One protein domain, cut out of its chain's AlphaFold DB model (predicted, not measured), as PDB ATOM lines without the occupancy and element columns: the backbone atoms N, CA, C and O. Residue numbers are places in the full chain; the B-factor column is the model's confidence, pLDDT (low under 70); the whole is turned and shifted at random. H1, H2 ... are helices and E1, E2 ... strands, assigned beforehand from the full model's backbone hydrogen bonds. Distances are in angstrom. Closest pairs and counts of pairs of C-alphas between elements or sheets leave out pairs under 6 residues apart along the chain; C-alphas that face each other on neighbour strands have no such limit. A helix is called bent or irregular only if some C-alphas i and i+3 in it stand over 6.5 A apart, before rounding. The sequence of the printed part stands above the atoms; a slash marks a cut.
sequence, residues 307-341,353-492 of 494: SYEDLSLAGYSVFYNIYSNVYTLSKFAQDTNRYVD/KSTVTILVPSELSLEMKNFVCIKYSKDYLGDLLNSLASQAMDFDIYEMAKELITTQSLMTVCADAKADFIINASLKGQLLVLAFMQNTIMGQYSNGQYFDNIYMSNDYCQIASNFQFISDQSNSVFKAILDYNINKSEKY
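What this domain is: This is residues 307 to 341 and 353 to 492 of the 494 residues of an uncharacterized protein of Trichomonas vaginalis (UniProt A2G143). Four long helices or arms, H1, H2, H5 and H6b, form an up-and-down bundle, each running against the one before it; H1 packs on the other three, while H2 and H6b stay apart. The antiparallel hairpin E1 - E2 lies along one edge of this flat body beside H6a, the short H3 and H4 pack on H6b, and residues 353 to 358 and 486 to 492 stick out. The 175 printed residues hold H1, H2, H3, H4, E1, E2, H5 and H6 in chain order, six helices and two strands, mostly helix. The whole is compact, with a radius of gyration of the C-alphas of 18.0 A, and spans 59 by 49 by 22 A.

Where its parts are: Find C-alpha 307 at (118.816, 222.319, 138.893); from there H1 runs 42.5 A to residue 335. Past the cut, H2 begins at C-alpha 366, (116.733, 196.138, 117.899), and covers residues 366 to 391 over 37.6 A. Next come H3, residues 397 to 400, and H4, residues 402 to 405. E1 takes residues 409 to 415 and E2 residues 418 to 425, bending by 61 degrees at residue 421. H5, residues 427 to 446, measures 28.1 A. H6, residues 458 to 490, was assigned as one helix by its hydrogen bonds but is bent, with C-alphas 465 and 468 7.1 A apart; its arms are H6a, residues 458 to 465, and H6b, residues 468 to 490, 33.1 A long and ending at C-alpha 490, (112.964, 229.501, 150.942).

How they stand to each other: Look first at Ser 317 and Ser 377, the closest C-alphas of H1 and H2 at 4.1 A; these helices touch at a shallow tilt of 18 degrees, opposite ways. With residues 318 to 328 alone H1 touches H5, closest C-alphas Asn 321 and Ala 435, 6.7 A. With residues 307 to 318 alone it touches H6b, closest C-alphas Leu 311 and Phe 478, 6.6 A. H5 touches H6a at a steep tilt of 48 degrees, closest C-alphas Met 437 and Asp 459, 5.6 A. H6b touches H3 at Ile 481 and Met 400, closest C-alphas, 5.3 A, and H4 at Val 477 and Glu 403, closest C-alphas, 5.8 A. Between E1 and E2, N 411 and O 423 are within hydrogen-bond range at 2.8 A; Cys 414 of E1 and Gln 462 are the closest C-alphas of E1 and H6a, 5.5 A. Every O i to N i+4 pair is within range in H2, H5, H6a and H6b, and 24 of 25 in H1; H3 and H4 are too short for such a pair.

The domain as a whole: Look for the farthest C-alphas, Asp 452 and Tyr 492, 59.4 A apart. Residues 342 to 352 are not printed, and C-alphas 341 and 353 are 19.3 A apart across the cut. The link from H5 to H6 is long. Mean pLDDT of the printed part is 83.8; residues 340 to 341, 353 to 356, 408 and 492 are under 70.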
ATOM      1  N   SER A 307     119.384 223.429 138.133       80.38
ATOM      2  CA  SER A 307     118.816 222.319 138.893       80.38
ATOM      3  C   SER A 307     117.655 221.597 138.197       80.38
ATOM      4  O   SER A 307     117.518 220.380 138.319       80.38
ATOM      5  N   TYR A 308     116.842 222.303 137.403       84.19
ATOM      6  CA  TYR A 308     115.885 221.635 136.510       84.19
ATOM      7  C   TYR A 308     116.590 220.795 135.444       84.19
ATOM      8  O   TYR A 308     116.101 219.723 135.086       84.19
ATOM      9  N   GLU A 309     117.731 221.274 134.945       87.56
ATOM     10  CA  GLU A 309     118.572 220.525 134.020       87.56
ATOM     11  C   GLU A 309     119.097 219.251 134.693       87.56
ATOM     12  O   GLU A 309     118.855 218.169 134.163       87.56
ATOM     13  N   ASP A 310     119.642 219.328 135.909       85.56
ATOM     14  CA  ASP A 310     120.090 218.157 136.679       85.56
ATOM     15  C   ASP A 310     118.972 217.128 136.904       85.56
ATOM     16  O   ASP A 310     119.161 215.925 136.701       85.56
ATOM     17  N   LEU A 311     117.773 217.598 137.267       87.00
ATOM     18  CA  LEU A 311     116.595 216.744 137.421       87.00
ATOM     19  C   LEU A 311     116.249 216.036 136.103       87.00
ATOM     20  O   LEU A 311     115.960 214.840 136.088       87.00
ATOM     21  N   SER A 312     116.310 216.760 134.982       89.56
ATOM     22  CA  SER A 312     116.046 216.189 133.663       89.56
ATOM     23  C   SER A 312     117.111 215.167 133.255       89.56
ATOM     24  O   SER A 312     116.758 214.095 132.770       89.56
ATOM     25  N   LEU A 313     118.394 215.437 133.524       90.38
ATOM     26  CA  LEU A 313     119.514 214.543 133.215       90.38
ATOM     27  C   LEU A 313     119.400 213.225 133.993       90.38
ATOM     28  O   LEU A 313     119.539 212.146 133.410       90.38
ATOM     29  N   ALA A 314     119.061 213.293 135.284       87.88
ATOM     30  CA  ALA A 314     118.764 212.112 136.097       87.88
ATOM     31  C   ALA A 314     117.551 211.329 135.548       87.88
ATOM     32  O   ALA A 314     117.612 210.102 135.415       87.88
ATOM     33  N   GLY A 315     116.488 212.037 135.145       89.19
ATOM     34  CA  GLY A 315     115.302 211.495 134.467       89.19
ATOM     35  C   GLY A 315     115.639 210.707 133.214       89.19
ATOM     36  O   GLY A 315     115.301 209.526 133.099       89.19
ATOM     37  N   TYR A 316     116.341 211.349 132.286       91.62
ATOM     38  CA  TYR A 316     116.707 210.748 131.014       91.62
ATOM     39  C   TYR A 316     117.682 209.585 131.187       91.62
ATOM     40  O   TYR A 316     117.526 208.569 130.509       91.62
ATOM     41  N   SER A 317     118.631 209.668 132.123       90.88
ATOM     42  CA  SER A 317     119.556 208.564 132.387       90.88
ATOM     43  C   SER A 317     118.821 207.276 132.774       90.88
ATOM     44  O   SER A 317     119.069 206.220 132.180       90.88
ATOM     45  N   VAL A 318     117.866 207.364 133.706       90.44
ATOM     46  CA  VAL A 318     117.060 206.214 134.147       90.44
ATOM     47  C   VAL A 318     116.087 205.774 133.054       90.44
ATOM     48  O   VAL A 318     115.985 204.581 132.774       90.44
ATOM     49  N   PHE A 319     115.427 206.718 132.378       92.00
ATOM     50  CA  PHE A 319     114.501 206.429 131.282       92.00
ATOM     51  C   PHE A 319     115.157 205.598 130.175       92.00
ATOM     52  O   PHE A 319     114.632 204.549 129.807       92.00
ATOM     53  N   TYR A 320     116.322 206.016 129.673       92.31
ATOM     54  CA  TYR A 320     117.002 205.290 128.601       92.31
ATOM     55  C   TYR A 320     117.549 203.925 129.056       92.31
ATOM     56  O   TYR A 320     117.606 203.008 128.240       92.31
ATOM     57  N   ASN A 321     117.885 203.758 130.340       90.75
ATOM     58  CA  ASN A 321     118.273 202.462 130.922       90.75
ATOM     59  C   ASN A 321     117.085 201.486 131.036       90.75
ATOM     60  O   ASN A 321     117.217 200.274 130.860       90.75
ATOM     61  N   ILE A 322     115.895 202.017 131.315       89.75
ATOM     62  CA  ILE A 322     114.653 201.245 131.305       89.75
ATOM     63  C   ILE A 322     114.265 200.896 129.866       89.75
ATOM     64  O   ILE A 322     113.885 199.762 129.572       89.75
ATOM     65  N   TYR A 323     114.387 201.861 128.958       90.44
ATOM     66  CA  TYR A 323     114.006 201.707 127.561       90.44
ATOM     67  C   TYR A 323     114.897 200.699 126.820       90.44
ATOM     68  O   TYR A 323     114.395 199.908 126.021       90.44
ATOM     69  N   SER A 324     116.191 200.620 127.147       90.50
ATOM     70  CA  SER A 324     117.058 199.538 126.661       90.50
ATOM     71  C   SER A 324     116.569 198.160 127.120       90.50
ATOM     72  O   SER A 324     116.557 197.231 126.318       90.50
ATOM     73  N   ASN A 325     116.079 198.008 128.356       89.69
ATOM     74  CA  ASN A 325     115.524 196.729 128.813       89.69
ATOM     75  C   ASN A 325     114.290 196.299 127.998       89.69
ATOM     76  O   ASN A 325     114.120 195.115 127.706       89.69
ATOM     77  N   VAL A 326     113.455 197.255 127.576       89.50
ATOM     78  CA  VAL A 326     112.328 196.975 126.672       89.50
ATOM     79  C   VAL A 326     112.837 196.408 125.348       89.50
ATOM     80  O   VAL A 326     112.332 195.381 124.911       89.50
ATOM     81  N   TYR A 327     113.882 196.991 124.753       89.25
ATOM     82  CA  TYR A 327     114.475 196.445 123.527       89.25
ATOM     83  C   TYR A 327     115.106 195.064 123.723       89.25
ATOM     84  O   TYR A 327     114.957 194.211 122.849       89.25
ATOM     85  N   THR A 328     115.751 194.808 124.866       88.25
ATOM     86  CA  THR A 328     116.246 193.467 125.232       88.25
ATOM     87  C   THR A 328     115.113 192.439 125.218       88.25
ATOM     88  O   THR A 328     115.241 191.367 124.624       88.25
ATOM     89  N   LEU A 329     113.982 192.778 125.839       88.50
ATOM     90  CA  LEU A 329     112.800 191.920 125.898       88.50
ATOM     91  C   LEU A 329     112.118 191.749 124.541       88.50
ATOM     92  O   LEU A 329     111.732 190.635 124.195       88.50
ATOM     93  N   SER A 330     111.987 192.826 123.765       87.56
ATOM     94  CA  SER A 330     111.436 192.783 122.408       87.56
ATOM     95  C   SER A 330     112.268 191.881 121.505       87.56
ATOM     96  O   SER A 330     111.699 191.082 120.766       87.56
ATOM     97  N   LYS A 331     113.601 191.941 121.613       86.38
ATOM     98  CA  LYS A 331     114.494 191.065 120.853       86.38
ATOM     99  C   LYS A 331     114.313 189.594 121.236       86.38
ATOM    100  O   LYS A 331     114.096 188.760 120.365       86.38
ATOM    101  N   PHE A 332     114.292 189.287 122.532       86.94
ATOM    102  CA  PHE A 332     113.998 187.933 123.014       86.94
ATOM    103  C   PHE A 332     112.620 187.422 122.550       86.94
ATOM    104  O   PHE A 332     112.459 186.256 122.183       86.94
ATOM    105  N   ALA A 333     111.605 188.288 122.552       85.81
ATOM    106  CA  ALA A 333     110.269 187.937 122.087       85.81
ATOM    107  C   ALA A 333     110.236 187.668 120.572       85.81
ATOM    108  O   ALA A 333     109.530 186.756 120.141       85.81
ATOM    109  N   GLN A 334     111.018 188.407 119.781       83.88
ATOM    110  CA  GLN A 334     111.187 188.174 118.345       83.88
ATOM    111  C   GLN A 334     111.851 186.811 118.093       83.88
ATOM    112  O   GLN A 334     111.313 185.994 117.348       83.88
ATOM    113  N   ASP A 335     112.954 186.516 118.787       83.38
ATOM    114  CA  ASP A 335     113.708 185.265 118.616       83.38
ATOM    115  C   ASP A 335     112.895 184.021 119.024       83.38
ATOM    116  O   ASP A 335     113.036 182.946 118.443       83.38
ATOM    117  N   THR A 336     111.989 184.161 119.998       84.06
ATOM    118  CA  THR A 336     111.090 183.080 120.445       84.06
ATOM    119  C   THR A 336     109.779 182.994 119.656       84.06
ATOM    120  O   THR A 336     108.891 182.227 120.038       84.06
ATOM    121  N   ASN A 337     109.634 183.758 118.564       82.44
ATOM    122  CA  ASN A 337     108.403 183.893 117.767       82.44
ATOM    123  C   ASN A 337     107.168 184.316 118.591       82.44
ATOM    124  O   ASN A 337     106.030 184.004 118.240       82.44
ATOM    125  N   ARG A 338     107.380 185.015 119.711       79.81
ATOM    126  CA  ARG A 338     106.323 185.583 120.569       79.81
ATOM    127  C   ARG A 338     105.950 187.010 120.170       79.81
ATOM    128  O   ARG A 338     104.942 187.528 120.644       79.81
ATOM    129  N   TYR A 339     106.762 187.636 119.324       76.19
ATOM    130  CA  TYR A 339     106.566 188.970 118.779       76.19
ATOM    131  C   TYR A 339     106.765 188.935 117.263       76.19
ATOM    132  O   TYR A 339     107.705 188.313 116.774       76.19
ATOM    133  N   VAL A 340     105.865 189.587 116.531       67.88
ATOM    134  CA  VAL A 340     105.901 189.694 115.070       67.88
ATOM    135  C   VAL A 340     106.018 191.177 114.731       67.88
ATOM    136  O   VAL A 340     105.155 191.954 115.135       67.88
ATOM    137  N   ASP A 341     107.052 191.560 113.980       65.44
ATOM    138  CA  ASP A 341     107.307 192.933 113.496       65.44
ATOM    139  C   ASP A 341     106.328 193.367 112.378       65.44
ATOM    140  O   ASP A 341     106.699 194.045 111.421       65.44
ATOM    141  N   LYS A 353     104.531 211.506 111.532       62.03
ATOM    142  CA  LYS A 353     105.791 211.977 110.924       62.03
ATOM    143  C   LYS A 353     105.950 213.499 110.983       62.03
ATOM    144  O   LYS A 353     107.071 213.990 110.888       62.03
ATOM    145  N   SER A 354     104.847 214.243 111.099       62.62
ATOM    146  CA  SER A 354     104.863 215.711 111.176       62.62
ATOM    147  C   SER A 354     104.836 216.259 112.607       62.62
ATOM    148  O   SER A 354     105.252 217.395 112.830       62.62
ATOM    149  N   THR A 355     104.371 215.460 113.572       62.66
ATOM    150  CA  THR A 355     104.073 215.889 114.949       62.66
ATOM    151  C   THR A 355     104.962 215.250 116.010       62.66
ATOM    152  O   THR A 355     105.118 215.837 117.080       62.66
ATOM    153  N   VAL A 356     105.548 214.078 115.751       69.31
ATOM    154  CA  VAL A 356     106.273 213.291 116.757       69.31
ATOM    155  C   VAL A 356     107.752 213.192 116.399       69.31
ATOM    156  O   VAL A 356     108.128 212.844 115.281       69.31
ATOM    157  N   THR A 357     108.615 213.488 117.371       70.88
ATOM    158  CA  THR A 357     110.056 213.246 117.250       70.88
ATOM    159  C   THR A 357     110.354 211.810 117.664       70.88
ATOM    160  O   THR A 357     109.973 211.359 118.742       70.88
ATOM    161  N   ILE A 358     111.012 211.062 116.781       71.94
ATOM    162  CA  ILE A 358     111.377 209.674 117.056       71.94
ATOM    163  C   ILE A 358     112.544 209.679 118.057       71.94
ATOM    164  O   ILE A 358     113.605 210.225 117.762       71.94
ATOM    165  N   LEU A 359     112.350 209.074 119.236       78.38
ATOM    166  CA  LEU A 359     113.345 209.042 120.323       78.38
ATOM    167  C   LEU A 359     114.616 208.255 119.963       78.38
ATOM    168  O   LEU A 359     115.708 208.594 120.417       78.38
ATOM    169  N   VAL A 360     114.470 207.197 119.163       81.00
ATOM    170  CA  VAL A 360     115.563 206.360 118.651       81.00
ATOM    171  C   VAL A 360     115.285 206.083 117.175       81.00
ATOM    172  O   VAL A 360     114.173 205.656 116.866       81.00
ATOM    173  N   PRO A 361     116.239 206.298 116.252       80.56
ATOM    174  CA  PRO A 361     115.936 206.207 114.829       80.56
ATOM    175  C   PRO A 361     115.402 204.817 114.441       80.56
ATOM    176  O   PRO A 361     115.922 203.782 114.867       80.56
ATOM    177  N   SER A 362     114.334 204.800 113.642       72.25
ATOM    178  CA  SER A 362     113.575 203.587 113.308       72.25
ATOM    179  C   SER A 362     114.361 202.596 112.448       72.25
ATOM    180  O   SER A 362     114.116 201.396 112.553       72.25
ATOM    181  N   GLU A 363     115.336 203.083 111.679       77.50
ATOM    182  CA  GLU A 363     116.158 202.320 110.727       77.50
ATOM    183  C   GLU A 363     117.150 201.346 111.389       77.50
ATOM    184  O   GLU A 363     117.693 200.471 110.719       77.50
ATOM    185  N   LEU A 364     117.405 201.477 112.696       81.25
ATOM    186  CA  LEU A 364     118.349 200.610 113.402       81.25
ATOM    187  C   LEU A 364     117.706 199.278 113.812       81.25
ATOM    188  O   LEU A 364     116.525 199.213 114.172       81.25
ATOM    189  N   SER A 365     118.518 198.218 113.825       84.50
ATOM    190  CA  SER A 365     118.130 196.924 114.389       84.50
ATOM    191  C   SER A 365     117.855 197.038 115.897       84.50
ATOM    192  O   SER A 365     118.323 197.977 116.548       84.50
ATOM    193  N   LEU A 366     117.092 196.104 116.473       84.25
ATOM    194  CA  LEU A 366     116.733 196.138 117.899       84.25
ATOM    195  C   LEU A 366     117.972 196.137 118.812       84.25
ATOM    196  O   LEU A 366     117.995 196.842 119.821       84.25
ATOM    197  N   GLU A 367     119.023 195.419 118.421       84.88
ATOM    198  CA  GLU A 367     120.295 195.361 119.145       84.88
ATOM    199  C   GLU A 367     120.999 196.725 119.111       84.88
ATOM    200  O   GLU A 367     121.437 197.244 120.137       84.88
ATOM    201  N   MET A 368     121.047 197.363 117.939       85.75
ATOM    202  CA  MET A 368     121.648 198.689 117.785       85.75
ATOM    203  C   MET A 368     120.842 199.787 118.490       85.75
ATOM    204  O   MET A 368     121.430 200.691 119.088       85.75
ATOM    205  N   LYS A 369     119.507 199.698 118.490       88.56
ATOM    206  CA  LYS A 369     118.626 200.599 119.256       88.56
ATOM    207  C   LYS A 369     118.928 200.530 120.752       88.56
ATOM    208  O   LYS A 369     118.986 201.566 121.415       88.56
ATOM    209  N   ASN A 370     119.189 199.331 121.267       89.44
ATOM    210  CA  ASN A 370     119.581 199.121 122.655       89.44
ATOM    211  C   ASN A 370     120.925 199.802 122.983       89.44
ATOM    212  O   ASN A 370     120.991 200.602 123.920       89.44
ATOM    213  N   PHE A 371     121.957 199.594 122.156       89.94
ATOM    214  CA  PHE A 371     123.256 200.257 122.330       89.94
ATOM    215  C   PHE A 371     123.152 201.787 122.319       89.94
ATOM    216  O   PHE A 371     123.804 202.455 123.126       89.94
ATOM    217  N   VAL A 372     122.314 202.352 121.444       90.94
ATOM    218  CA  VAL A 372     122.054 203.801 121.399       90.94
ATOM    219  C   VAL A 372     121.406 204.288 122.698       90.94
ATOM    220  O   VAL A 372     121.848 205.293 123.253       90.94
ATOM    221  N   CYS A 373     120.419 203.563 123.231       91.31
ATOM    222  CA  CYS A 373     119.786 203.912 124.506       91.31
ATOM    223  C   CYS A 373     120.781 203.873 125.666       91.31
ATOM    224  O   CYS A 373     120.842 204.807 126.462       91.31
ATOM    225  N   ILE A 374     121.614 202.835 125.743       91.94
ATOM    226  CA  ILE A 374     122.627 202.727 126.798       91.94
ATOM    227  C   ILE A 374     123.662 203.845 126.682       91.94
ATOM    228  O   ILE A 374     124.090 204.391 127.700       91.94
ATOM    229  N   LYS A 375     124.051 204.212 125.457       92.81
ATOM    230  CA  LYS A 375     124.936 205.353 125.224       92.81
ATOM    231  C   LYS A 375     124.312 206.642 125.759       92.81
ATOM    232  O   LYS A 375     124.938 207.295 126.581       92.81
ATOM    233  N   TYR A 376     123.071 206.952 125.384       92.94
ATOM    234  CA  TYR A 376     122.376 208.135 125.897       92.94
ATOM    235  C   TYR A 376     122.228 208.113 127.418       92.94
ATOM    236  O   TYR A 376     122.514 209.109 128.070       92.94
ATOM    237  N   SER A 377     121.868 206.971 128.007       93.31
ATOM    238  CA  SER A 377     121.789 206.816 129.463       93.31
ATOM    239  C   SER A 377     123.109 207.172 130.162       93.31
ATOM    240  O   SER A 377     123.095 207.857 131.189       93.31
ATOM    241  N   LYS A 378     124.246 206.748 129.589       92.19
ATOM    242  CA  LYS A 378     125.595 207.054 130.094       92.19
ATOM    243  C   LYS A 378     125.999 208.504 129.872       92.19
ATOM    244  O   LYS A 378     126.586 209.078 130.780       92.19
ATOM    245  N   ASP A 379     125.694 209.069 128.708       94.06
ATOM    246  CA  ASP A 379     126.012 210.461 128.382       94.06
ATOM    247  C   ASP A 379     125.260 211.399 129.345       94.06
ATOM    248  O   ASP A 379     125.893 212.187 130.040       94.06
ATOM    249  N   TYR A 380     123.947 211.201 129.535       93.88
ATOM    250  CA  TYR A 380     123.154 211.972 130.504       93.88
ATOM    251  C   TYR A 380     123.610 211.773 131.957       93.88
ATOM    252  O   TYR A 380     123.621 212.725 132.736       93.88
ATOM    253  N   LEU A 381     124.018 210.556 132.338       91.88
ATOM    254  CA  LEU A 381     124.607 210.315 133.661       91.88
ATOM    255  C   LEU A 381     125.951 211.037 133.818       91.88
ATOM    256  O   LEU A 381     126.247 211.557 134.890       91.88
ATOM    257  N   GLY A 382     126.772 211.053 132.768       92.25
ATOM    258  CA  GLY A 382     128.051 211.754 132.735       92.25
ATOM    259  C   GLY A 382     127.874 213.261 132.879       92.25
ATOM    260  O   GLY A 382     128.541 213.871 133.712       92.25
ATOM    261  N   ASP A 383     126.928 213.836 132.142       92.44
ATOM    262  CA  ASP A 383     126.584 215.256 132.219       92.44
ATOM    263  C   ASP A 383     126.044 215.629 133.603       92.44
ATOM    264  O   ASP A 383     126.481 216.627 134.177       92.44
ATOM    265  N   LEU A 384     125.195 214.784 134.201       90.44
ATOM    266  CA  LEU A 384     124.732 214.964 135.578       90.44
ATOM    267  C   LEU A 384     125.904 214.972 136.567       90.44
ATOM    268  O   LEU A 384     125.987 215.841 137.431       90.44
ATOM    269  N   LEU A 385     126.832 214.019 136.449       89.06
ATOM    270  CA  LEU A 385     127.999 213.947 137.330       89.06
ATOM    271  C   LEU A 385     128.940 215.143 137.138       89.06
ATOM    272  O   LEU A 385     129.498 215.624 138.122       89.06
ATOM    273  N   ASN A 386     129.096 215.640 135.910       90.00
ATOM    274  CA  ASN A 386     129.876 216.843 135.615       90.00
ATOM    275  C   ASN A 386     129.213 218.100 136.193       90.00
ATOM    276  O   ASN A 386     129.899 218.933 136.787       90.00
ATOM    277  N   SER A 387     127.889 218.217 136.069       86.81
ATOM    278  CA  SER A 387     127.119 219.311 136.663       86.81
ATOM    279  C   SER A 387     127.238 219.297 138.187       86.81
ATOM    280  O   SER A 387     127.670 220.289 138.777       86.81
ATOM    281  N   LEU A 388     127.011 218.147 138.828       84.56
ATOM    282  CA  LEU A 388     127.190 217.992 140.274       84.56
ATOM    283  C   LEU A 388     128.633 218.278 140.710       84.56
ATOM    284  O   LEU A 388     128.841 218.944 141.720       84.56
ATOM    285  N   ALA A 389     129.638 217.846 139.941       85.38
ATOM    286  CA  ALA A 389     131.042 218.152 140.218       85.38
ATOM    287  C   ALA A 389     131.358 219.654 140.107       85.38
ATOM    288  O   ALA A 389     132.195 220.155 140.856       85.38
ATOM    289  N   SER A 390     130.694 220.384 139.207       83.81
ATOM    290  CA  SER A 390     130.827 221.842 139.128       83.81
ATOM    291  C   SER A 390     130.180 222.537 140.330       83.81
ATOM    292  O   SER A 390     130.772 223.445 140.909       83.81
ATOM    293  N   GLN A 391     129.022 222.047 140.776       79.69
ATOM    294  CA  GLN A 391     128.308 222.571 141.945       79.69
ATOM    295  C   GLN A 391     129.016 222.233 143.265       79.69
ATOM    296  O   GLN A 391     128.892 222.980 144.234       79.69
ATOM    297  N   ALA A 392     129.820 221.165 143.278       79.31
ATOM    298  CA  ALA A 392     130.687 220.770 144.389       79.31
ATOM    299  C   ALA A 392     131.647 221.860 144.863       79.31
ATOM    300  O   ALA A 392     132.111 221.815 146.000       79.31
ATOM    301  N   MET A 393     132.025 222.780 143.969       77.00
ATOM    302  CA  MET A 393     132.975 223.839 144.304       77.00
ATOM    303  C   MET A 393     132.372 224.841 145.290       77.00
ATOM    304  O   MET A 393     133.100 225.394 146.112       77.00
ATOM    305  N   ASP A 394     131.052 225.024 145.229       74.81
ATOM    306  CA  ASP A 394     130.330 226.044 145.985       74.81
ATOM    307  C   ASP A 394     129.418 225.448 147.076       74.81
ATOM    308  O   ASP A 394     129.107 226.132 148.052       74.81
ATOM    309  N   PHE A 395     128.985 224.185 146.940       73.75
ATOM    310  CA  PHE A 395     127.988 223.552 147.812       73.75
ATOM    311  C   PHE A 395     128.346 222.108 148.196       73.75
ATOM    312  O   PHE A 395     129.022 221.394 147.454       73.75
ATOM    313  N   ASP A 396     127.831 221.648 149.343       76.06
ATOM    314  CA  ASP A 396     127.969 220.252 149.769       76.06
ATOM    315  C   ASP A 396     127.006 219.341 148.987       76.06
ATOM    316  O   ASP A 396     125.799 219.285 149.236       76.06
ATOM    317  N   ILE A 397     127.548 218.598 148.019       75.12
ATOM    318  CA  ILE A 397     126.779 217.680 147.164       75.12
ATOM    319  C   ILE A 397     126.136 216.547 147.976       75.12
ATOM    320  O   ILE A 397     125.135 215.968 147.544       75.12
ATOM    321  N   TYR A 398     126.681 216.203 149.148       74.25
ATOM    322  CA  TYR A 398     126.132 215.129 149.975       74.25
ATOM    323  C   TYR A 398     124.785 215.499 150.604       74.25
ATOM    324  O   TYR A 398     124.048 214.591 150.990       74.25
ATOM    325  N   GLU A 399     124.431 216.786 150.660       71.94
ATOM    326  CA  GLU A 399     123.082 217.235 151.027       71.94
ATOM    327  C   GLU A 399     122.102 217.136 149.851       71.94
ATOM    328  O   GLU A 399     120.936 216.802 150.050       71.94
ATOM    329  N   MET A 400     122.571 217.371 148.623       71.88
ATOM    330  CA  MET A 400     121.731 217.439 147.421       71.88
ATOM    331  C   MET A 400     121.468 216.068 146.779       71.88
ATOM    332  O   MET A 400     120.344 215.755 146.401       71.88
ATOM    333  N   ALA A 401     122.506 215.245 146.628       74.31
ATOM    334  CA  ALA A 401     122.465 214.005 145.847       74.31
ATOM    335  C   ALA A 401     122.998 212.810 146.652       74.31
ATOM    336  O   ALA A 401     123.700 211.935 146.132       74.31
ATOM    337  N   LYS A 402     122.660 212.764 147.948       78.19
ATOM    338  CA  LYS A 402     123.114 211.730 148.887       78.19
ATOM    339  C   LYS A 402     122.913 210.319 148.346       78.19
ATOM    340  O   LYS A 402     123.838 209.514 148.362       78.19
ATOM    341  N   GLU A 403     121.722 210.017 147.853       72.62
ATOM    342  CA  GLU A 403     121.336 208.677 147.398       72.62
ATOM    343  C   GLU A 403     121.948 208.295 146.042       72.62
ATOM    344  O   GLU A 403     122.124 207.114 145.740       72.62
ATOM    345  N   LEU A 404     122.360 209.287 145.247       81.44
ATOM    346  CA  LEU A 404     123.083 209.058 143.998       81.44
ATOM    347  C   LEU A 404     124.533 208.615 144.257       81.44
ATOM    348  O   LEU A 404     125.088 207.812 143.500       81.44
ATOM    349  N   ILE A 405     125.151 209.141 145.322       79.31
ATOM    350  CA  ILE A 405     126.585 208.983 145.617       79.31
ATOM    351  C   ILE A 405     126.837 207.916 146.687       79.31
ATOM    352  O   ILE A 405     127.751 207.103 146.539       79.31
ATOM    353  N   THR A 406     126.052 207.907 147.763       77.56
ATOM    354  CA  THR A 406     126.259 207.003 148.900       77.56
ATOM    355  C   THR A 406     125.743 205.597 148.606       77.56
ATOM    356  O   THR A 406     124.737 205.399 147.926       77.56
ATOM    357  N   THR A 407     126.435 204.584 149.126       75.62
ATOM    358  CA  THR A 407     126.074 203.170 148.958       75.62
ATOM    359  C   THR A 407     124.990 202.755 149.956       75.62
ATOM    360  O   THR A 407     125.201 201.866 150.778       75.62
ATOM    361  N   GLN A 408     123.859 203.457 149.959       67.94
ATOM    362  CA  GLN A 408     122.722 203.144 150.838       67.94
ATOM    363  C   GLN A 408     121.704 202.215 150.174       67.94
ATOM    364  O   GLN A 408     120.749 201.777 150.807       67.94
ATOM    365  N   SER A 409     121.906 201.921 148.895       75.19
ATOM    366  CA  SER A 409     120.889 201.343 148.043       75.19
ATOM    367  C   SER A 409     121.135 199.849 147.828       75.19
ATOM    368  O   SER A 409     122.265 199.421 147.587       75.19
ATOM    369  N   LEU A 410     120.091 199.037 147.970       81.75
ATOM    370  CA  LEU A 410     120.206 197.582 147.903       81.75
ATOM    371  C   LEU A 410     120.198 197.129 146.440       81.75
ATOM    372  O   LEU A 410     119.328 197.532 145.667       81.75
ATOM    373  N   MET A 411     121.173 196.308 146.063       83.94
ATOM    374  CA  MET A 411     121.266 195.649 144.765       83.94
ATOM    375  C   MET A 411     121.285 194.138 144.976       83.94
ATOM    376  O   MET A 411     122.113 193.614 145.715       83.94
ATOM    377  N   THR A 412     120.377 193.428 144.322       85.81
ATOM    378  CA  THR A 412     120.298 191.968 144.352       85.81
ATOM    379  C   THR A 412     121.236 191.381 143.304       85.81
ATOM    380  O   THR A 412     121.151 191.718 142.123       85.81
ATOM    381  N   VAL A 413     122.130 190.491 143.717       86.81
ATOM    382  CA  VAL A 413     123.008 189.736 142.822       86.81
ATOM    383  C   VAL A 413     122.387 188.365 142.589       86.81
ATOM    384  O   VAL A 413     121.978 187.690 143.536       86.81
ATOM    385  N   CYS A 414     122.303 187.957 141.324       86.81
ATOM    386  CA  CYS A 414     121.837 186.623 140.967       86.81
ATOM    387  C   CYS A 414     122.997 185.663 140.705       86.81
ATOM    388  O   CYS A 414     123.943 186.027 139.998       86.81
ATOM    389  N   ALA A 415     122.847 184.435 141.198       85.31
ATOM    390  CA  ALA A 415     123.632 183.257 140.846       85.31
ATOM    391  C   ALA A 415     122.663 182.119 140.481       85.31
ATOM    392  O   ALA A 415     121.566 182.031 141.032       85.31
ATOM    393  N   ASP A 416     123.025 181.280 139.510       82.31
ATOM    394  CA  ASP A 416     122.178 180.190 138.994       82.31
ATOM    395  C   ASP A 416     120.721 180.603 138.684       82.31
ATOM    396  O   ASP A 416     119.761 179.908 139.028       82.31
ATOM    397  N   ALA A 417     120.551 181.768 138.048       78.00
ATOM    398  CA  ALA A 417     119.264 182.361 137.679       78.00
ATOM    399  C   ALA A 417     118.313 182.667 138.855       78.00
ATOM    400  O   ALA A 417     117.108 182.847 138.659       78.00
ATOM    401  N   LYS A 418     118.833 182.742 140.085       83.75
ATOM    402  CA  LYS A 418     118.073 183.098 141.288       83.75
ATOM    403  C   LYS A 418     118.763 184.221 142.047       83.75
ATOM    404  O   LYS A 418     119.983 184.336 142.028       83.75
ATOM    405  N   ALA A 419     117.967 185.044 142.723       84.06
ATOM    406  CA  ALA A 419     118.475 186.030 143.667       84.06
ATOM    407  C   ALA A 419     119.210 185.306 144.807       84.06
ATOM    408  O   ALA A 419     118.585 184.526 145.527       84.06
ATOM    409  N   ASP A 420     120.515 185.542 144.931       85.31
ATOM    410  CA  ASP A 420     121.389 184.830 145.868       85.31
ATOM    411  C   ASP A 420     121.715 185.709 147.085       85.31
ATOM    412  O   ASP A 420     121.360 185.382 148.217       85.31
ATOM    413  N   PHE A 421     122.293 186.894 146.859       85.06
ATOM    414  CA  PHE A 421     122.657 187.821 147.936       85.06
ATOM    415  C   PHE A 421     122.441 189.291 147.563       85.06
ATOM    416  O   PHE A 421     122.367 189.661 146.393       85.06
ATOM    417  N   ILE A 422     122.332 190.144 148.583       86.12
ATOM    418  CA  ILE A 422     122.084 191.583 148.446       86.12
ATOM    419  C   ILE A 422     123.362 192.342 148.809       86.12
ATOM    420  O   ILE A 422     123.951 192.101 149.864       86.12
ATOM    421  N   ILE A 423     123.779 193.267 147.948       87.19
ATOM    422  CA  ILE A 423     124.920 194.161 148.159       87.19
ATOM    423  C   ILE A 423     124.466 195.615 148.243       87.19
ATOM    424  O   ILE A 423     123.474 196.013 147.636       87.19
ATOM    425  N   ASN A 424     125.236 196.428 148.958       85.56
ATOM    426  CA  ASN A 424     125.028 197.868 149.001       85.56
ATOM    427  C   ASN A 424     125.737 198.523 147.811       85.56
ATOM    428  O   ASN A 424     126.963 198.475 147.701       85.56
ATOM    429  N   ALA A 425     124.970 199.166 146.942       84.50
ATOM    430  CA  ALA A 425     125.446 199.958 145.816       84.50
ATOM    431  C   ALA A 425     124.898 201.390 145.920       84.50
ATOM    432  O   ALA A 425     124.047 201.684 146.757       84.50
ATOM    433  N   SER A 426     125.392 202.308 145.097       87.81
ATOM    434  CA  SER A 426     124.745 203.607 144.866       87.81
ATOM    435  C   SER A 426     123.954 203.563 143.562       87.81
ATOM    436  O   SER A 426     124.292 202.751 142.698       87.81
ATOM    437  N   LEU A 427     122.971 204.450 143.367       85.50
ATOM    438  CA  LEU A 427     122.191 204.486 142.120       85.50
ATOM    439  C   LEU A 427     123.099 204.612 140.882       85.50
ATOM    440  O   LEU A 427     122.904 203.913 139.891       85.50
ATOM    441  N   LYS A 428     124.168 205.420 140.973       88.94
ATOM    442  CA  LYS A 428     125.213 205.503 139.937       88.94
ATOM    443  C   LYS A 428     125.818 204.130 139.627       88.94
ATOM    444  O   LYS A 428     125.970 203.763 138.465       88.94
ATOM    445  N   GLY A 429     126.198 203.386 140.666       86.75
ATOM    446  CA  GLY A 429     126.757 202.043 140.527       86.75
ATOM    447  C   GLY A 429     125.757 201.065 139.913       86.75
ATOM    448  O   GLY A 429     126.117 200.337 138.994       86.75
ATOM    449  N   GLN A 430     124.498 201.103 140.357       87.94
ATOM    450  CA  GLN A 430     123.436 200.241 139.838       87.94
ATOM    451  C   GLN A 430     123.184 200.491 138.344       87.94
ATOM    452  O   GLN A 430     123.186 199.543 137.560       87.94
ATOM    453  N   LEU A 431     123.066 201.755 137.922       89.00
ATOM    454  CA  LEU A 431     122.875 202.121 136.513       89.00
ATOM    455  C   LEU A 431     124.049 201.686 135.630       89.00
ATOM    456  O   LEU A 431     123.833 201.175 134.531       89.00
ATOM    457  N   LEU A 432     125.289 201.841 136.108       89.62
ATOM    458  CA  LEU A 432     126.480 201.411 135.370       89.62
ATOM    459  C   LEU A 432     126.561 199.890 135.230       89.62
ATOM    460  O   LEU A 432     126.879 199.403 134.143       89.62
ATOM    461  N   VAL A 433     126.262 199.144 136.298       89.94
ATOM    462  CA  VAL A 433     126.260 197.676 136.257       89.94
ATOM    463  C   VAL A 433     125.144 197.171 135.348       89.94
ATOM    464  O   VAL A 433     125.408 196.326 134.498       89.94
ATOM    465  N   LEU A 434     123.931 197.727 135.430       88.50
ATOM    466  CA  LEU A 434     122.851 197.342 134.518       88.50
ATOM    467  C   LEU A 434     123.172 197.676 133.063       88.50
ATOM    468  O   LEU A 434     122.975 196.833 132.192       88.50
ATOM    469  N   ALA A 435     123.723 198.859 132.793       90.31
ATOM    470  CA  ALA A 435     124.163 199.231 131.453       90.31
ATOM    471  C   ALA A 435     125.254 198.286 130.919       90.31
ATOM    472  O   ALA A 435     125.303 198.001 129.722       90.31
ATOM    473  N   PHE A 436     126.142 197.797 131.790       91.44
ATOM    474  CA  PHE A 436     127.132 196.783 131.434       91.44
ATOM    475  C   PHE A 436     126.466 195.440 131.106       91.44
ATOM    476  O   PHE A 436     126.716 194.908 130.029       91.44
ATOM    477  N   MET A 437     125.571 194.940 131.963       90.19
ATOM    478  CA  MET A 437     124.869 193.669 131.732       90.19
ATOM    479  C   MET A 437     124.007 193.703 130.465       90.19
ATOM    480  O   MET A 437     124.048 192.772 129.664       90.19
ATOM    481  N   GLN A 438     123.279 194.796 130.227       90.00
ATOM    482  CA  GLN A 438     122.476 194.963 129.014       90.00
ATOM    483  C   GLN A 438     123.354 194.977 127.750       90.00
ATOM    484  O   GLN A 438     123.023 194.306 126.775       90.00
ATOM    485  N   ASN A 439     124.503 195.664 127.778       89.81
ATOM    486  CA  ASN A 439     125.465 195.635 126.671       89.81
ATOM    487  C   ASN A 439     126.040 194.232 126.429       89.81
ATOM    488  O   ASN A 439     126.239 193.858 125.275       89.81
ATOM    489  N   THR A 440     126.313 193.464 127.486       89.44
ATOM    490  CA  THR A 440     126.822 192.087 127.372       89.44
ATOM    491  C   THR A 440     125.803 191.182 126.683       89.44
ATOM    492  O   THR A 440     126.150 190.508 125.711       89.44
ATOM    493  N   ILE A 441     124.538 191.241 127.111       87.56
ATOM    494  CA  ILE A 441     123.439 190.476 126.501       87.56
ATOM    495  C   ILE A 441     123.263 190.877 125.028       87.56
ATOM    496  O   ILE A 441     123.183 190.017 124.151       87.56
ATOM    497  N   MET A 442     123.254 192.178 124.716       87.00
ATOM    498  CA  MET A 442     123.128 192.642 123.327       87.00
ATOM    499  C   MET A 442     124.339 192.288 122.463       87.00
ATOM    500  O   MET A 442     124.185 191.991 121.280       87.00
ATOM    501  N   GLY A 443     125.543 192.275 123.036       87.12
ATOM    502  CA  GLY A 443     126.753 191.822 122.353       87.12
ATOM    503  C   GLY A 443     126.678 190.342 121.970       87.12
ATOM    504  O   GLY A 443     127.098 189.967 120.877       87.12
ATOM    505  N   GLN A 444     126.088 189.506 122.826       85.56
ATOM    506  CA  GLN A 444     125.847 188.089 122.528       85.56
ATOM    507  C   GLN A 444     124.811 187.911 121.414       85.56
ATOM    508  O   GLN A 444     125.075 187.164 120.467       85.56
ATOM    509  N   TYR A 445     123.710 188.669 121.444       84.94
ATOM    510  CA  TYR A 445     122.737 188.687 120.346       84.94
ATOM    511  C   TYR A 445     123.357 189.149 119.020       84.94
ATOM    512  O   TYR A 445     123.137 188.519 117.988       84.94
ATOM    513  N   SER A 446     124.204 190.184 119.038       84.38
ATOM    514  CA  SER A 446     124.914 190.655 117.840       84.38
ATOM    515  C   SER A 446     125.894 189.622 117.271       84.38
ATOM    516  O   SER A 446     126.166 189.643 116.072       84.38
ATOM    517  N   ASN A 447     126.425 188.726 118.106       86.19
ATOM    518  CA  ASN A 447     127.303 187.627 117.694       86.19
ATOM    519  C   ASN A 447     126.527 186.369 117.252       86.19
ATOM    520  O   ASN A 447     127.143 185.349 116.946       86.19
ATOM    521  N   GLY A 448     125.189 186.421 117.227       79.81
ATOM    522  CA  GLY A 448     124.328 185.305 116.830       79.81
ATOM    523  C   GLY A 448     124.166 184.218 117.897       79.81
ATOM    524  O   GLY A 448     123.788 183.096 117.561       79.81
ATOM    525  N   GLN A 449     124.471 184.513 119.166       79.75
ATOM    526  CA  GLN A 449     124.182 183.617 120.287       79.75
ATOM    527  C   GLN A 449     122.777 183.904 120.818       79.75
ATOM    528  O   GLN A 449     122.506 184.996 121.311       79.75
ATOM    529  N   TYR A 450     121.889 182.915 120.717       76.25
ATOM    530  CA  TYR A 450     120.499 183.026 121.157       76.25
ATOM    531  C   TYR A 450     120.294 182.347 122.511       76.25
ATOM    532  O   TYR A 450     120.883 181.304 122.798       76.25
ATOM    533  N   PHE A 451     119.421 182.932 123.328       74.31
ATOM    534  CA  PHE A 451     118.996 182.351 124.595       74.31
ATOM    535  C   PHE A 451     117.648 181.649 124.431       74.31
ATOM    536  O   PHE A 451     116.645 182.317 124.187       74.31
ATOM    537  N   ASP A 452     117.598 180.334 124.666       72.56
ATOM    538  CA  ASP A 452     116.331 179.579 124.719       72.56
ATOM    539  C   ASP A 452     115.395 180.123 125.813       72.56
ATOM    540  O   ASP A 452     114.173 180.165 125.666       72.56
ATOM    541  N   ASN A 453     115.978 180.572 126.929       81.75
ATOM    542  CA  ASN A 453     115.267 181.245 128.004       81.75
ATOM    543  C   ASN A 453     116.151 182.325 128.641       81.75
ATOM    544  O   ASN A 453     117.037 182.017 129.439       81.75
ATOM    545  N   ILE A 454     115.877 183.595 128.331       83.94
ATOM    546  CA  ILE A 454     116.637 184.731 128.873       83.94
ATOM    547  C   ILE A 454     116.561 184.812 130.408       83.94
ATOM    548  O   ILE A 454     117.508 185.254 131.049       83.94
ATOM    549  N   TYR A 455     115.489 184.298 131.023       83.44
ATOM    550  CA  TYR A 455     115.319 184.279 132.480       83.44
ATOM    551  C   TYR A 455     116.267 183.309 133.199       83.44
ATOM    552  O   TYR A 455     116.415 183.411 134.411       83.44
ATOM    553  N   MET A 456     116.917 182.393 132.471       82.81
ATOM    554  CA  MET A 456     117.964 181.521 133.020       82.81
ATOM    555  C   MET A 456     119.352 182.180 133.003       82.81
ATOM    556  O   MET A 456     120.306 181.612 133.528       82.81
ATOM    557  N   SER A 457     119.487 183.363 132.396       84.94
ATOM    558  CA  SER A 457     120.737 184.116 132.418       84.94
ATOM    559  C   SER A 457     120.895 184.855 133.747       84.94
ATOM    560  O   SER A 457     119.988 185.566 134.190       84.94
ATOM    561  N   ASN A 458     122.077 184.740 134.355       85.38
ATOM    562  CA  ASN A 458     122.431 185.509 135.548       85.38
ATOM    563  C   ASN A 458     122.381 187.018 135.272       85.38
ATOM    564  O   ASN A 458     121.872 187.769 136.104       85.38
ATOM    565  N   ASP A 459     122.827 187.449 134.089       86.25
ATOM    566  CA  ASP A 459     122.880 188.863 133.701       86.25
ATOM    567  C   ASP A 459     121.472 189.459 133.608       86.25
ATOM    568  O   ASP A 459     121.200 190.544 134.126       86.25
ATOM    569  N   TYR A 460     120.534 188.718 133.009       88.31
ATOM    570  CA  TYR A 460     119.150 189.167 132.902       88.31
ATOM    571  C   TYR A 460     118.391 189.055 134.228       88.31
ATOM    572  O   TYR A 460     117.607 189.944 134.555       88.31
ATOM    573  N   CYS A 461     118.657 188.024 135.040       88.38
ATOM    574  CA  CYS A 461     118.119 187.936 136.401       88.38
ATOM    575  C   CYS A 461     118.506 189.165 137.236       88.38
ATOM    576  O   CYS A 461     117.668 189.723 137.949       88.38
ATOM    577  N   GLN A 462     119.749 189.641 137.114       87.88
ATOM    578  CA  GLN A 462     120.203 190.856 137.792       87.88
ATOM    579  C   GLN A 462     119.500 192.112 137.264       87.88
ATOM    580  O   GLN A 462     119.106 192.960 138.062       87.88
ATOM    581  N   ILE A 463     119.278 192.229 135.953       88.12
ATOM    582  CA  ILE A 463     118.504 193.346 135.384       88.12
ATOM    583  C   ILE A 463     117.061 193.328 135.904       88.12
ATOM    584  O   ILE A 463     116.567 194.344 136.388       88.12
ATOM    585  N   ALA A 464     116.395 192.172 135.857       87.50
ATOM    586  CA  ALA A 464     114.994 192.031 136.244       87.50
ATOM    587  C   ALA A 464     114.767 192.254 137.748       87.50
ATOM    588  O   ALA A 464     113.818 192.937 138.130       87.50
ATOM    589  N   SER A 465     115.643 191.717 138.602       86.81
ATOM    590  CA  SER A 465     115.523 191.849 140.062       86.81
ATOM    591  C   SER A 465     115.813 193.263 140.568       86.81
ATOM    592  O   SER A 465     115.212 193.683 141.552       86.81
ATOM    593  N   ASN A 466     116.686 194.019 139.891       88.06
ATOM    594  CA  ASN A 466     117.067 195.375 140.308       88.06
ATOM    595  C   ASN A 466     116.242 196.492 139.670       88.06
ATOM    596  O   ASN A 466     116.330 197.639 140.104       88.06
ATOM    597  N   PHE A 467     115.417 196.175 138.674       84.75
ATOM    598  CA  PHE A 467     114.629 197.164 137.946       84.75
ATOM    599  C   PHE A 467     113.718 198.000 138.859       84.75
ATOM    600  O   PHE A 467     113.705 199.230 138.781       84.75
ATOM    601  N   GLN A 468     112.989 197.342 139.764       84.06
ATOM    602  CA  GLN A 468     112.095 198.023 140.704       84.06
ATOM    603  C   GLN A 468     112.878 198.875 141.712       84.06
ATOM    604  O   GLN A 468     112.519 200.024 141.954       84.06
ATOM    605  N   PHE A 469     113.996 198.353 142.226       83.38
ATOM    606  CA  PHE A 469     114.850 199.080 143.165       83.38
ATOM    607  C   PHE A 469     115.436 200.355 142.552       83.38
ATOM    608  O   PHE A 469     115.456 201.386 143.217       83.38
ATOM    609  N   ILE A 470     115.843 200.325 141.280       85.75
ATOM    610  CA  ILE A 470     116.342 201.513 140.571       85.75
ATOM    611  C   ILE A 470     115.244 202.557 140.395       85.75
ATOM    612  O   ILE A 470     115.501 203.744 140.579       85.75
ATOM    613  N   SER A 471     114.020 202.139 140.068       84.75
ATOM    614  CA  SER A 471     112.883 203.058 139.952       84.75
ATOM    615  C   SER A 471     112.575 203.741 141.291       84.75
ATOM    616  O   SER A 471     112.408 204.961 141.344       84.75
ATOM    617  N   ASP A 472     112.539 202.976 142.382       85.88
ATOM    618  CA  ASP A 472     112.246 203.506 143.717       85.88
ATOM    619  C   ASP A 472     113.352 204.448 144.214       85.88
ATOM    620  O   ASP A 472     113.070 205.526 144.739       85.88
ATOM    621  N   GLN A 473     114.617 204.092 143.981       83.81
ATOM    622  CA  GLN A 473     115.763 204.940 144.315       83.81
ATOM    623  C   GLN A 473     115.831 206.199 143.459       83.81
ATOM    624  O   GLN A 473     116.148 207.266 143.969       83.81
ATOM    625  N   SER A 474     115.516 206.097 142.169       85.25
ATOM    626  CA  SER A 474     115.451 207.246 141.270       85.25
ATOM    627  C   SER A 474     114.424 208.268 141.763       85.25
ATOM    628  O   SER A 474     114.732 209.452 141.883       85.25
ATOM    629  N   ASN A 475     113.240 207.806 142.181       86.00
ATOM    630  CA  ASN A 475     112.228 208.660 142.811       86.00
ATOM    631  C   ASN A 475     112.729 209.339 144.087       86.00
ATOM    632  O   ASN A 475     112.376 210.489 144.352       86.00
ATOM    633  N   SER A 476     113.526 208.633 144.879       84.75
ATOM    634  CA  SER A 476     114.086 209.168 146.114       84.75
ATOM    635  C   SER A 476     115.177 210.216 145.829       84.75
ATOM    636  O   SER A 476     115.129 211.310 146.392       84.75
ATOM    637  N   VAL A 477     116.031 209.996 144.818       83.75
ATOM    638  CA  VAL A 477     116.998 210.992 144.319       83.75
ATOM    639  C   VAL A 477     116.288 212.230 143.769       83.75
ATOM    640  O   VAL A 477     116.693 213.349 144.081       83.75
ATOM    641  N   PHE A 478     115.206 212.063 143.000       85.56
ATOM    642  CA  PHE A 478     114.417 213.200 142.513       85.56
ATOM    643  C   PHE A 478     113.833 214.024 143.653       85.56
ATOM    644  O   PHE A 478     113.888 215.251 143.600       85.56
ATOM    645  N   LYS A 479     113.296 213.364 144.685       85.31
ATOM    646  CA  LYS A 479     112.779 214.046 145.875       85.31
ATOM    647  C   LYS A 479     113.886 214.764 146.633       85.31
ATOM    648  O   LYS A 479     113.703 215.924 146.958       85.31
ATOM    649  N   ALA A 480     115.043 214.136 146.831       82.94
ATOM    650  CA  ALA A 480     116.172 214.756 147.522       82.94
ATOM    651  C   ALA A 480     116.669 216.028 146.809       82.94
ATOM    652  O   ALA A 480     116.846 217.064 147.449       82.94
ATOM    653  N   ILE A 481     116.818 215.981 145.479       81.69
ATOM    654  CA  ILE A 481     117.199 217.151 144.672       81.69
ATOM    655  C   ILE A 481     116.110 218.233 144.757       81.69
ATOM    656  O   ILE A 481     116.411 219.414 144.930       81.69
ATOM    657  N   LEU A 482     114.837 217.847 144.662       83.38
ATOM    658  CA  LEU A 482     113.705 218.770 144.743       83.38
ATOM    659  C   LEU A 482     113.603 219.444 146.119       83.38
ATOM    660  O   LEU A 482     113.501 220.667 146.182       83.38
ATOM    661  N   ASP A 483     113.702 218.683 147.205       84.94
ATOM    662  CA  ASP A 483     113.641 219.186 148.580       84.94
ATOM    663  C   ASP A 483     114.824 220.116 148.880       84.94
ATOM    664  O   ASP A 483     114.651 221.172 149.492       84.94
ATOM    665  N   TYR A 484     116.024 219.788 148.385       82.44
ATOM    666  CA  TYR A 484     117.183 220.679 148.468       82.44
ATOM    667  C   TYR A 484     116.915 222.024 147.776       82.44
ATOM    668  O   TYR A 484     117.210 223.086 148.330       82.44
ATOM    669  N   ASN A 485     116.312 221.999 146.585       80.75
ATOM    670  CA  ASN A 485     115.967 223.219 145.858       80.75
ATOM    671  C   ASN A 485     114.881 224.039 146.545       80.75
ATOM    672  O   ASN A 485     114.984 225.264 146.552       80.75
ATOM    673  N   ILE A 486     113.873 223.389 147.133       83.31
ATOM    674  CA  ILE A 486     112.829 224.067 147.909       83.31
ATOM    675  C   ILE A 486     113.468 224.774 149.106       83.31
ATOM    676  O   ILE A 486     113.340 225.992 149.223       83.31
ATOM    677  N   ASN A 487     114.275 224.066 149.900       82.75
ATOM    678  CA  ASN A 487     114.989 224.644 151.044       82.75
ATOM    679  C   ASN A 487     115.930 225.789 150.637       82.75
ATOM    680  O   ASN A 487     116.124 226.753 151.381       82.75
ATOM    681  N   LYS A 488     116.549 225.696 149.455       78.06
ATOM    682  CA  LYS A 488     117.375 226.775 148.905       78.06
ATOM    683  C   LYS A 488     116.520 227.963 148.468       78.06
ATOM    684  O   LYS A 488     116.927 229.091 148.713       78.06
ATOM    685  N   SER A 489     115.353 227.727 147.870       75.94
ATOM    686  CA  SER A 489     114.423 228.777 147.442       75.94
ATOM    687  C   SER A 489     113.799 229.536 148.615       75.94
ATOM    688  O   SER A 489     113.691 230.755 148.543       75.94
ATOM    689  N   GLU A 490     113.497 228.863 149.727       78.62
ATOM    690  CA  GLU A 490     112.964 229.501 150.942       78.62
ATOM    691  C   GLU A 490     113.954 230.502 151.553       78.62
ATOM    692  O   GLU A 490     113.555 231.520 152.110       78.62
ATOM    693  N   LYS A 491     115.267 230.292 151.377       70.06
ATOM    694  CA  LYS A 491     116.295 231.266 151.791       70.06
ATOM    695  C   LYS A 491     116.265 232.567 150.974       70.06
ATOM    696  O   LYS A 491     116.910 233.533 151.378       70.06
ATOM    697  N   TYR A 492     115.549 232.591 149.849       65.25
ATOM    698  CA  TYR A 492     115.375 233.757 148.981       65.25
ATOM    699  C   TYR A 492     114.031 234.481 149.171       65.25
ATOM    700  O   TYR A 492     113.815 235.498 148.511       65.25
TER     701      TYR A 492